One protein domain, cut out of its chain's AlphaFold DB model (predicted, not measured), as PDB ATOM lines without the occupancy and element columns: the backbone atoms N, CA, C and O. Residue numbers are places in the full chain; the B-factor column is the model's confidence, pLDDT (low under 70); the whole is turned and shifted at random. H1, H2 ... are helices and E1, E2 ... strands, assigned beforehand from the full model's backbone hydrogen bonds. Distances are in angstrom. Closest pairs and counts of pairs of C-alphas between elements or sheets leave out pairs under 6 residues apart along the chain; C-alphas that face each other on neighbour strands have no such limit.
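This is residues 173 to 242 of the 262 residues of an uncharacterized protein of Lysinibacillus sp. SDF0063 (UniProt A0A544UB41). A small two-stranded hairpin, E1 and E2, sits beside three helices whose centres make a triangle, each helix crossing the other two steeply. H2 is the longest, and residues 173 to 186, with no named element, lead into H1. The printed part has 70 residues, with three named helices and two named strands in the order H1, H2, E1, E2, H3; the sheet's order is E1, E2, antiparallel. It is mostly helix and compact, with a radius of gyration of the C-alphas of 11.6 A, and spans 32 by 27 by 24 A.

Find E1 at residues 222 to 224, beginning at C-alpha 222 (159.531, 182.578, 164.614), then E2 at residues 227 to 229. H2, residues 199 to 215, runs 24.1 A to C-alpha 215 at (153.391, 195.847, 175.991). H1, residues 187 to 197, is 15.7 A long. H3, residues 231 to 242, runs 16.4 A to C-alpha 242 at (144.686, 169.132, 160.153).

In the hairpin of E1 and E2, look for N 224 and O 227 at 2.9 A and N 229 and O 222 at 3.0 A. The closest C-alphas of H1 and E1 are Gly 187 and Leu 222, 5.8 A. H1 touches H3, closest at C-alphas 195 and 235, 7.6 A, at a steep tilt of 60 degrees, the same way. H2 touches H1 with residues 201 to 203 alone, closest at C-alphas 202 and 195, 5.3 A, at a steep tilt of 47 degrees, opposite ways. Residues 205 to 209 of H2 alone touch residues 231 to 232 of H3, closest at C-alphas 206 and 231, 5.4 A, at a steep tilt of 39 degrees, opposite ways. E2 is apart from H1 and H2. In H1, H2 and H3 every O i to N i+4 pair is within hydrogen-bond range.

The C-alphas farthest apart, Gly 173 and Glu 215, are 33.4 A apart. The printed part has no cut and no long link. Mean pLDDT of the printed part is 93.0; look to Gly 242 for the one printed residue under 70.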
ATOM      1  N   GLY A 173     160.119 163.463 170.229       88.12
ATOM      2  CA  GLY A 173     160.464 163.981 168.902       88.12
ATOM      3  C   GLY A 173     161.181 165.333 168.896       88.12
ATOM      4  O   GLY A 173     161.341 165.933 167.832       88.12
ATOM      5  N   PHE A 174     161.638 165.826 170.050       88.62
ATOM      6  CA  PHE A 174     162.507 167.000 170.099       88.62
ATOM      7  C   PHE A 174     163.962 166.616 169.797       88.62
ATOM      8  O   PHE A 174     164.487 165.627 170.303       88.62
ATOM      9  N   SER A 175     164.664 167.450 169.026       82.25
ATOM     10  CA  SER A 175     166.100 167.280 168.752       82.25
ATOM     11  C   SER A 175     166.996 167.620 169.950       82.25
ATOM     12  O   SER A 175     168.162 167.229 169.992       82.25
ATOM     13  N   HIS A 176     166.464 168.358 170.926       84.81
ATOM     14  CA  HIS A 176     167.143 168.734 172.161       84.81
ATOM     15  C   HIS A 176     166.139 168.974 173.294       84.81
ATOM     16  O   HIS A 176     165.046 169.500 173.072       84.81
ATOM     17  N   ALA A 177     166.548 168.675 174.524       89.38
ATOM     18  CA  ALA A 177     165.731 168.823 175.728       89.38
ATOM     19  C   ALA A 177     165.980 170.164 176.447       89.38
ATOM     20  O   ALA A 177     166.317 170.184 177.622       89.38
ATOM     21  N   ASN A 178     165.886 171.283 175.721       88.25
ATOM     22  CA  ASN A 178     166.145 172.617 176.278       88.25
ATOM     23  C   ASN A 178     164.834 173.326 176.627       88.25
ATOM     24  O   ASN A 178     163.916 173.356 175.801       88.25
ATOM     25  N   CYS A 179     164.803 174.012 177.771       93.75
ATOM     26  CA  CYS A 179     163.782 175.002 178.120       93.75
ATOM     27  C   CYS A 179     162.348 174.439 178.090       93.75
ATOM     28  O   CYS A 179     161.411 175.153 177.725       93.75
ATOM     29  N   GLY A 180     162.178 173.141 178.366       94.50
ATOM     30  CA  GLY A 180     160.878 172.463 178.314       94.50
ATOM     31  C   GLY A 180     160.178 172.541 176.952       94.50
ATOM     32  O   GLY A 180     158.951 172.497 176.894       94.50
ATOM     33  N   GLY A 181     160.943 172.733 175.869       93.50
ATOM     34  CA  GLY A 181     160.431 172.908 174.504       93.50
ATOM     35  C   GLY A 181     160.044 174.349 174.148       93.50
ATOM     36  O   GLY A 181     159.530 174.604 173.067       93.50
ATOM     37  N   ARG A 182     160.288 175.309 175.044       95.38
ATOM     38  CA  ARG A 182     159.830 176.706 174.930       95.38
ATOM     39  C   ARG A 182     160.951 177.679 174.565       95.38
ATOM     40  O   ARG A 182     160.853 178.880 174.807       95.38
ATOM     41  N   CYS A 183     162.066 177.177 174.036       93.38
ATOM     42  CA  CYS A 183     163.201 178.028 173.697       93.38
ATOM     43  C   CYS A 183     162.839 178.971 172.541       93.38
ATOM     44  O   CYS A 183     162.457 178.516 171.464       93.38
ATOM     45  N   ILE A 184     163.061 180.278 172.706       93.19
ATOM     46  CA  ILE A 184     162.839 181.280 171.644       93.19
ATOM     47  C   ILE A 184     163.755 181.100 170.418       93.19
ATOM     48  O   ILE A 184     163.552 181.736 169.395       93.19
ATOM     49  N   LYS A 185     164.755 180.209 170.495       90.56
ATOM     50  CA  LYS A 185     165.634 179.831 169.373       90.56
ATOM     51  C   LYS A 185     165.273 178.486 168.729       90.56
ATOM     52  O   LYS A 185     166.044 178.002 167.908       90.56
ATOM     53  N   GLY A 186     164.159 177.858 169.120       88.00
ATOM     54  CA  GLY A 186     163.791 176.515 168.658       88.00
ATOM     55  C   GLY A 186     163.419 176.433 167.171       88.00
ATOM     56  O   GLY A 186     163.646 175.403 166.545       88.00
ATOM     57  N   GLY A 187     162.881 177.511 166.592       89.62
ATOM     58  CA  GLY A 187     162.426 177.530 165.197       89.62
ATOM     59  C   GLY A 187     161.083 176.821 164.969       89.62
ATOM     60  O   GLY A 187     160.475 176.277 165.894       89.62
ATOM     61  N   ILE A 188     160.600 176.855 163.722       91.94
ATOM     62  CA  ILE A 188     159.233 176.436 163.357       91.94
ATOM     63  C   ILE A 188     158.995 174.957 163.675       91.94
ATOM     64  O   ILE A 188     158.015 174.632 164.343       91.94
ATOM     65  N   GLY A 189     159.896 174.065 163.248       88.12
ATOM     66  CA  GLY A 189     159.753 172.626 163.486       88.12
ATOM     67  C   GLY A 189     159.691 172.276 164.977       88.12
ATOM     68  O   GLY A 189     158.868 171.462 165.386       88.12
ATOM     69  N   HIS A 190     160.491 172.949 165.810       91.62
ATOM     70  CA  HIS A 190     160.489 172.753 167.262       91.62
ATOM     71  C   HIS A 190     159.161 173.162 167.903       91.62
ATOM     72  O   HIS A 190     158.608 172.409 168.702       91.62
ATOM     73  N   TYR A 191     158.624 174.326 167.531       94.50
ATOM     74  CA  TYR A 191     157.326 174.782 168.032       94.50
ATOM     75  C   TYR A 191     156.157 173.963 167.468       94.50
ATOM     76  O   TYR A 191     155.166 173.773 168.166       94.50
ATOM     77  N   GLY A 192     156.287 173.403 166.261       93.31
ATOM     78  CA  GLY A 192     155.348 172.407 165.738       93.31
ATOM     79  C   GLY A 192     155.312 171.137 166.596       93.31
ATOM     80  O   GLY A 192     154.233 170.660 166.949       93.31
ATOM     81  N   THR A 193     156.479 170.626 167.010       93.06
ATOM     82  CA  THR A 193     156.559 169.517 167.978       93.06
ATOM     83  C   THR A 193     155.954 169.911 169.326       93.06
ATOM     84  O   THR A 193     155.156 169.148 169.867       93.06
ATOM     85  N   LEU A 194     156.261 171.109 169.846       95.88
ATOM     86  CA  LEU A 194     155.683 171.609 171.099       95.88
ATOM     87  C   LEU A 194     154.153 171.636 171.052       95.88
ATOM     88  O   LEU A 194     153.526 171.122 171.972       95.88
ATOM     89  N   PHE A 195     153.560 172.170 169.980       96.06
ATOM     90  CA  PHE A 195     152.107 172.227 169.811       96.06
ATOM     91  C   PHE A 195     151.460 170.842 169.891       96.06
ATOM     92  O   PHE A 195     150.439 170.666 170.548       96.06
ATOM     93  N   LYS A 196     152.069 169.844 169.240       93.06
ATOM     94  CA  LYS A 196     151.542 168.477 169.233       93.06
ATOM     95  C   LYS A 196     151.673 167.785 170.588       93.06
ATOM     96  O   LYS A 196     150.784 167.030 170.970       93.06
ATOM     97  N   VAL A 197     152.818 167.949 171.244       95.25
ATOM     98  CA  VAL A 197     153.159 167.194 172.455       95.25
ATOM     99  C   VAL A 197     152.530 167.827 173.697       95.25
ATOM    100  O   VAL A 197     151.991 167.106 174.531       95.25
ATOM    101  N   TRP A 198     152.584 169.157 173.800       97.00
ATOM    102  CA  TRP A 198     152.138 169.946 174.952       97.00
ATOM    103  C   TRP A 198     151.421 171.223 174.483       97.00
ATOM    104  O   TRP A 198     151.993 172.321 174.554       97.00
ATOM    105  N   PRO A 199     150.178 171.109 173.975       96.62
ATOM    106  CA  PRO A 199     149.420 172.252 173.465       96.62
ATOM    107  C   PRO A 199     149.233 173.358 174.513       96.62
ATOM    108  O   PRO A 199     149.216 174.534 174.165       96.62
ATOM    109  N   GLU A 200     149.173 173.021 175.800       98.00
ATOM    110  CA  GLU A 200     149.110 173.980 176.903       98.00
ATOM    111  C   GLU A 200     150.407 174.790 177.066       98.00
ATOM    112  O   GLU A 200     150.355 176.006 177.255       98.00
ATOM    113  N   ARG A 201     151.583 174.160 176.918       97.62
ATOM    114  CA  ARG A 201     152.876 174.874 176.936       97.62
ATOM    115  C   ARG A 201     153.041 175.755 175.709       97.62
ATOM    116  O   ARG A 201     153.632 176.831 175.804       97.62
ATOM    117  N   TYR A 202     152.536 175.295 174.568       98.25
ATOM    118  CA  TYR A 202     152.486 176.098 173.357       98.25
ATOM    119  C   TYR A 202     151.597 177.328 173.548       98.25
ATOM    120  O   TYR A 202     152.041 178.438 173.270       98.25
ATOM    121  N   ALA A 203     150.376 177.143 174.061       98.50
ATOM    122  CA  ALA A 203     149.426 178.225 174.300       98.50
ATOM    123  C   ALA A 203     149.996 179.286 175.250       98.50
ATOM    124  O   ALA A 203     149.894 180.474 174.959       98.50
ATOM    125  N   ALA A 204     150.685 178.869 176.318       98.25
ATOM    126  CA  ALA A 204     151.376 179.792 177.217       98.25
ATOM    127  C   ALA A 204     152.466 180.616 176.501       98.25
ATOM    128  O   ALA A 204     152.586 181.817 176.738       98.25
ATOM    129  N   GLN A 205     153.233 180.010 175.583       97.88
ATOM    130  CA  GLN A 205     154.213 180.759 174.786       97.88
ATOM    131  C   GLN A 205     153.576 181.676 173.744       97.88
ATOM    132  O   GLN A 205     154.090 182.772 173.522       97.88
ATOM    133  N   GLU A 206     152.469 181.265 173.126       98.31
ATOM    134  CA  GLU A 206     151.688 182.130 172.238       98.31
ATOM    135  C   GLU A 206     151.166 183.358 173.004       98.31
ATOM    136  O   GLU A 206     151.297 184.484 172.525       98.31
ATOM    137  N   GLU A 207     150.641 183.168 174.216       98.31
ATOM    138  CA  GLU A 207     150.180 184.257 175.082       98.31
ATOM    139  C   GLU A 207     151.331 185.186 175.500       98.31
ATOM    140  O   GLU A 207     151.199 186.411 175.421       98.31
ATOM    141  N   MET A 208     152.486 184.628 175.884       97.81
ATOM    142  CA  MET A 208     153.692 185.405 176.185       97.81
ATOM    143  C   MET A 208     154.132 186.253 174.980       97.81
ATOM    144  O   MET A 208     154.392 187.446 175.147       97.81
ATOM    145  N   GLU A 209     154.192 185.669 173.775       98.00
ATOM    146  CA  GLU A 209     154.537 186.380 172.534       98.00
ATOM    147  C   GLU A 209     153.573 187.546 172.273       98.00
ATOM    148  O   GLU A 209     154.010 188.673 172.036       98.00
ATOM    149  N   GLN A 210     152.263 187.304 172.380       97.69
ATOM    150  CA  GLN A 210     151.234 188.324 172.157       97.69
ATOM    151  C   GLN A 210     151.307 189.458 173.183       97.69
ATOM    152  O   GLN A 210     151.247 190.635 172.815       97.69
ATOM    153  N   ARG A 211     151.457 189.120 174.468       97.94
ATOM    154  CA  ARG A 211     151.565 190.099 175.553       97.94
ATOM    155  C   ARG A 211     152.809 190.962 175.396       97.94
ATOM    156  O   ARG A 211     152.711 192.184 175.439       97.94
ATOM    157  N   PHE A 212     153.957 190.343 175.145       97.75
ATOM    158  CA  PHE A 212     155.200 191.071 174.922       97.75
ATOM    159  C   PHE A 212     155.099 192.000 173.705       97.75
ATOM    160  O   PHE A 212     155.487 193.164 173.790       97.75
ATOM    161  N   SER A 213     154.511 191.522 172.601       95.75
ATOM    162  CA  SER A 213     154.299 192.326 171.391       95.75
ATOM    163  C   SER A 213     153.431 193.566 171.656       95.75
ATOM    164  O   SER A 213     153.709 194.658 171.160       95.75
ATOM    165  N   LYS A 214     152.408 193.417 172.509       95.94
ATOM    166  CA  LYS A 214     151.498 194.495 172.916       95.94
ATOM    167  C   LYS A 214     152.128 195.497 173.892       95.94
ATOM    168  O   LYS A 214     151.861 196.691 173.784       95.94
ATOM    169  N   GLU A 215     152.894 195.026 174.872       96.19
ATOM    170  CA  GLU A 215     153.391 195.847 175.991       96.19
ATOM    171  C   GLU A 215     154.779 196.453 175.743       96.19
ATOM    172  O   GLU A 215     155.122 197.499 176.309       96.19
ATOM    173  N   VAL A 216     155.596 195.805 174.909       94.75
ATOM    174  CA  VAL A 216     157.005 196.160 174.728       94.75
ATOM    175  C   VAL A 216     157.261 196.750 173.345       94.75
ATOM    176  O   VAL A 216     157.603 197.933 173.257       94.75
ATOM    177  N   ASN A 217     157.127 195.936 172.299       89.75
ATOM    178  CA  ASN A 217     157.266 196.287 170.886       89.75
ATOM    179  C   ASN A 217     156.911 195.080 170.009       89.75
ATOM    180  O   ASN A 217     157.022 193.946 170.467       89.75
ATOM    181  N   GLU A 218     156.586 195.315 168.732       91.19
ATOM    182  CA  GLU A 218     156.315 194.232 167.781       91.19
ATOM    183  C   GLU A 218     157.488 193.239 167.733       91.19
ATOM    184  O   GLU A 218     158.612 193.574 167.345       91.19
ATOM    185  N   TYR A 219     157.217 192.009 168.171       91.19
ATOM    186  CA  TYR A 219     158.194 190.934 168.260       91.19
ATOM    187  C   TYR A 219     157.544 189.607 167.876       91.19
ATOM    188  O   TYR A 219     156.395 189.341 168.225       91.19
ATOM    189  N   THR A 220     158.302 188.766 167.172       92.69
ATOM    190  CA  THR A 220     157.904 187.404 166.805       92.69
ATOM    191  C   THR A 220     159.043 186.444 167.117       92.69
ATOM    192  O   THR A 220     160.214 186.743 166.861       92.69
ATOM    193  N   ILE A 221     158.704 185.301 167.705       93.69
ATOM    194  CA  ILE A 221     159.654 184.248 168.062       93.69
ATOM    195  C   ILE A 221     160.118 183.514 166.803       93.69
ATOM    196  O   ILE A 221     161.290 183.143 166.699       93.69
ATOM    197  N   LEU A 222     159.216 183.296 165.842       93.12
ATOM    198  CA  LEU A 222     159.531 182.578 164.614       93.12
ATOM    199  C   LEU A 222     159.777 183.539 163.454       93.12
ATOM    200  O   LEU A 222     159.296 184.670 163.397       93.12
ATOM    201  N   ARG A 223     160.538 183.039 162.486       90.25
ATOM    202  CA  ARG A 223     160.657 183.636 161.162       90.25
ATOM    203  C   ARG A 223     160.448 182.547 160.131       90.25
ATOM    204  O   ARG A 223     160.864 181.415 160.367       90.25
ATOM    205  N   ARG A 224     159.849 182.895 158.997       89.44
ATOM    206  CA  ARG A 224     159.725 182.026 157.824       89.44
ATOM    207  C   ARG A 224     160.201 182.804 156.612       89.44
ATOM    208  O   ARG A 224     159.719 183.909 156.385       89.44
ATOM    209  N   ASN A 225     161.139 182.256 155.841       87.62
ATOM    210  CA  ASN A 225     161.739 182.962 154.697       87.62
ATOM    211  C   ASN A 225     162.267 184.362 155.073       87.62
ATOM    212  O   ASN A 225     162.076 185.322 154.337       87.62
ATOM    213  N   ASN A 226     162.900 184.479 156.245       85.06
ATOM    214  CA  ASN A 226     163.353 185.736 156.854       85.06
ATOM    215  C   ASN A 226     162.268 186.756 157.229       85.06
ATOM    216  O   ASN A 226     162.628 187.789 157.788       85.06
ATOM    217  N   GLU A 227     160.982 186.462 157.066       90.56
ATOM    218  CA  GLU A 227     159.887 187.343 157.487       90.56
ATOM    219  C   GLU A 227     159.335 186.961 158.872       90.56
ATOM    220  O   GLU A 227     159.412 185.783 159.245       90.56
ATOM    221  N   PRO A 228     158.803 187.924 159.654       93.31
ATOM    222  CA  PRO A 228     158.122 187.653 160.920       93.31
ATOM    223  C   PRO A 228     157.024 186.596 160.771       93.31
ATOM    224  O   PRO A 228     156.200 186.666 159.859       93.31
ATOM    225  N   PHE A 229     157.004 185.624 161.682       95.31
ATOM    226  CA  PHE A 229     155.987 184.579 161.716       95.31
ATOM    227  C   PHE A 229     155.609 184.308 163.174       95.31
ATOM    228  O   PHE A 229     156.462 183.963 163.986       95.31
ATOM    229  N   THR A 230     154.353 184.524 163.548       97.06
ATOM    230  CA  THR A 230     153.918 184.387 164.947       97.06
ATOM    231  C   THR A 230     153.614 182.934 165.296       97.06
ATOM    232  O   THR A 230     153.319 182.107 164.426       97.06
ATOM    233  N   LEU A 231     153.609 182.622 166.591       97.44
ATOM    234  CA  LEU A 231     153.075 181.356 167.089       97.44
ATOM    235  C   LEU A 231     151.593 181.215 166.729       97.44
ATOM    236  O   LEU A 231     151.186 180.181 166.213       97.44
ATOM    237  N   LYS A 232     150.804 182.288 166.836       97.94
ATOM    238  CA  LYS A 232     149.397 182.264 166.408       97.94
ATOM    239  C   LYS A 232     149.235 181.838 164.941       97.94
ATOM    240  O   LYS A 232     148.399 180.990 164.643       97.94
ATOM    241  N   GLN A 233     150.050 182.382 164.035       97.31
ATOM    242  CA  GLN A 233     150.028 182.000 162.620       97.31
ATOM    243  C   GLN A 233     150.427 180.535 162.416       97.31
ATOM    244  O   GLN A 233     149.810 179.843 161.607       97.31
ATOM    245  N   LEU A 234     151.432 180.046 163.152       96.12
ATOM    246  CA  LEU A 234     151.811 178.634 163.120       96.12
ATOM    247  C   LEU A 234     150.657 177.737 163.598       96.12
ATOM    248  O   LEU A 234     150.341 176.761 162.920       96.12
ATOM    249  N   ARG A 235     150.008 178.070 164.717       96.62
ATOM    250  CA  ARG A 235     148.855 177.325 165.243       96.62
ATOM    251  C   ARG A 235     147.705 177.281 164.244       96.62
ATOM    252  O   ARG A 235     147.245 176.193 163.913       96.62
ATOM    253  N   GLU A 236     147.280 178.434 163.729       96.06
ATOM    254  CA  GLU A 236     146.200 178.531 162.735       96.06
ATOM    255  C   GLU A 236     146.526 177.725 161.468       96.06
ATOM    256  O   GLU A 236     145.653 177.089 160.873       96.06
ATOM    257  N   GLU A 237     147.797 177.704 161.055       93.62
ATOM    258  CA  GLU A 237     148.238 176.879 159.937       93.62
ATOM    259  C   GLU A 237     148.154 175.378 160.243       93.62
ATOM    260  O   GLU A 237     147.683 174.626 159.383       93.62
ATOM    261  N   ILE A 238     148.584 174.946 161.434       90.12
ATOM    262  CA  ILE A 238     148.507 173.545 161.868       90.12
ATOM    263  C   ILE A 238     147.048 173.088 161.966       90.12
ATOM    264  O   ILE A 238     146.692 172.044 161.419       90.12
ATOM    265  N   GLU A 239     146.189 173.887 162.598       90.81
ATOM    266  CA  GLU A 239     144.758 173.608 162.744       90.81
ATOM    267  C   GLU A 239     144.060 173.515 161.378       90.81
ATOM    268  O   GLU A 239     143.305 172.574 161.131       90.81
ATOM    269  N   ARG A 240     144.359 174.437 160.448       90.00
ATOM    270  CA  ARG A 240     143.776 174.441 159.094       90.00
ATOM    271  C   ARG A 240     144.209 173.242 158.252       90.00
ATOM    272  O   ARG A 240     143.402 172.718 157.490       90.00
ATOM    273  N   LYS A 241     145.480 172.837 158.332       82.81
ATOM    274  CA  LYS A 241     146.007 171.685 157.578       82.81
ATOM    275  C   LYS A 241     145.589 170.338 158.193       82.81
ATOM    276  O   LYS A 241     145.743 169.304 157.546       82.81
ATOM    277  N   GLY A 242     145.039 170.340 159.411       66.75
ATOM    278  CA  GLY A 242     144.686 169.132 160.153       66.75
ATOM    279  C   GLY A 242     145.903 168.254 160.473       66.75
ATOM    280  O   GLY A 242     147.057 168.625 160.256       66.75
TER     281      GLY A 242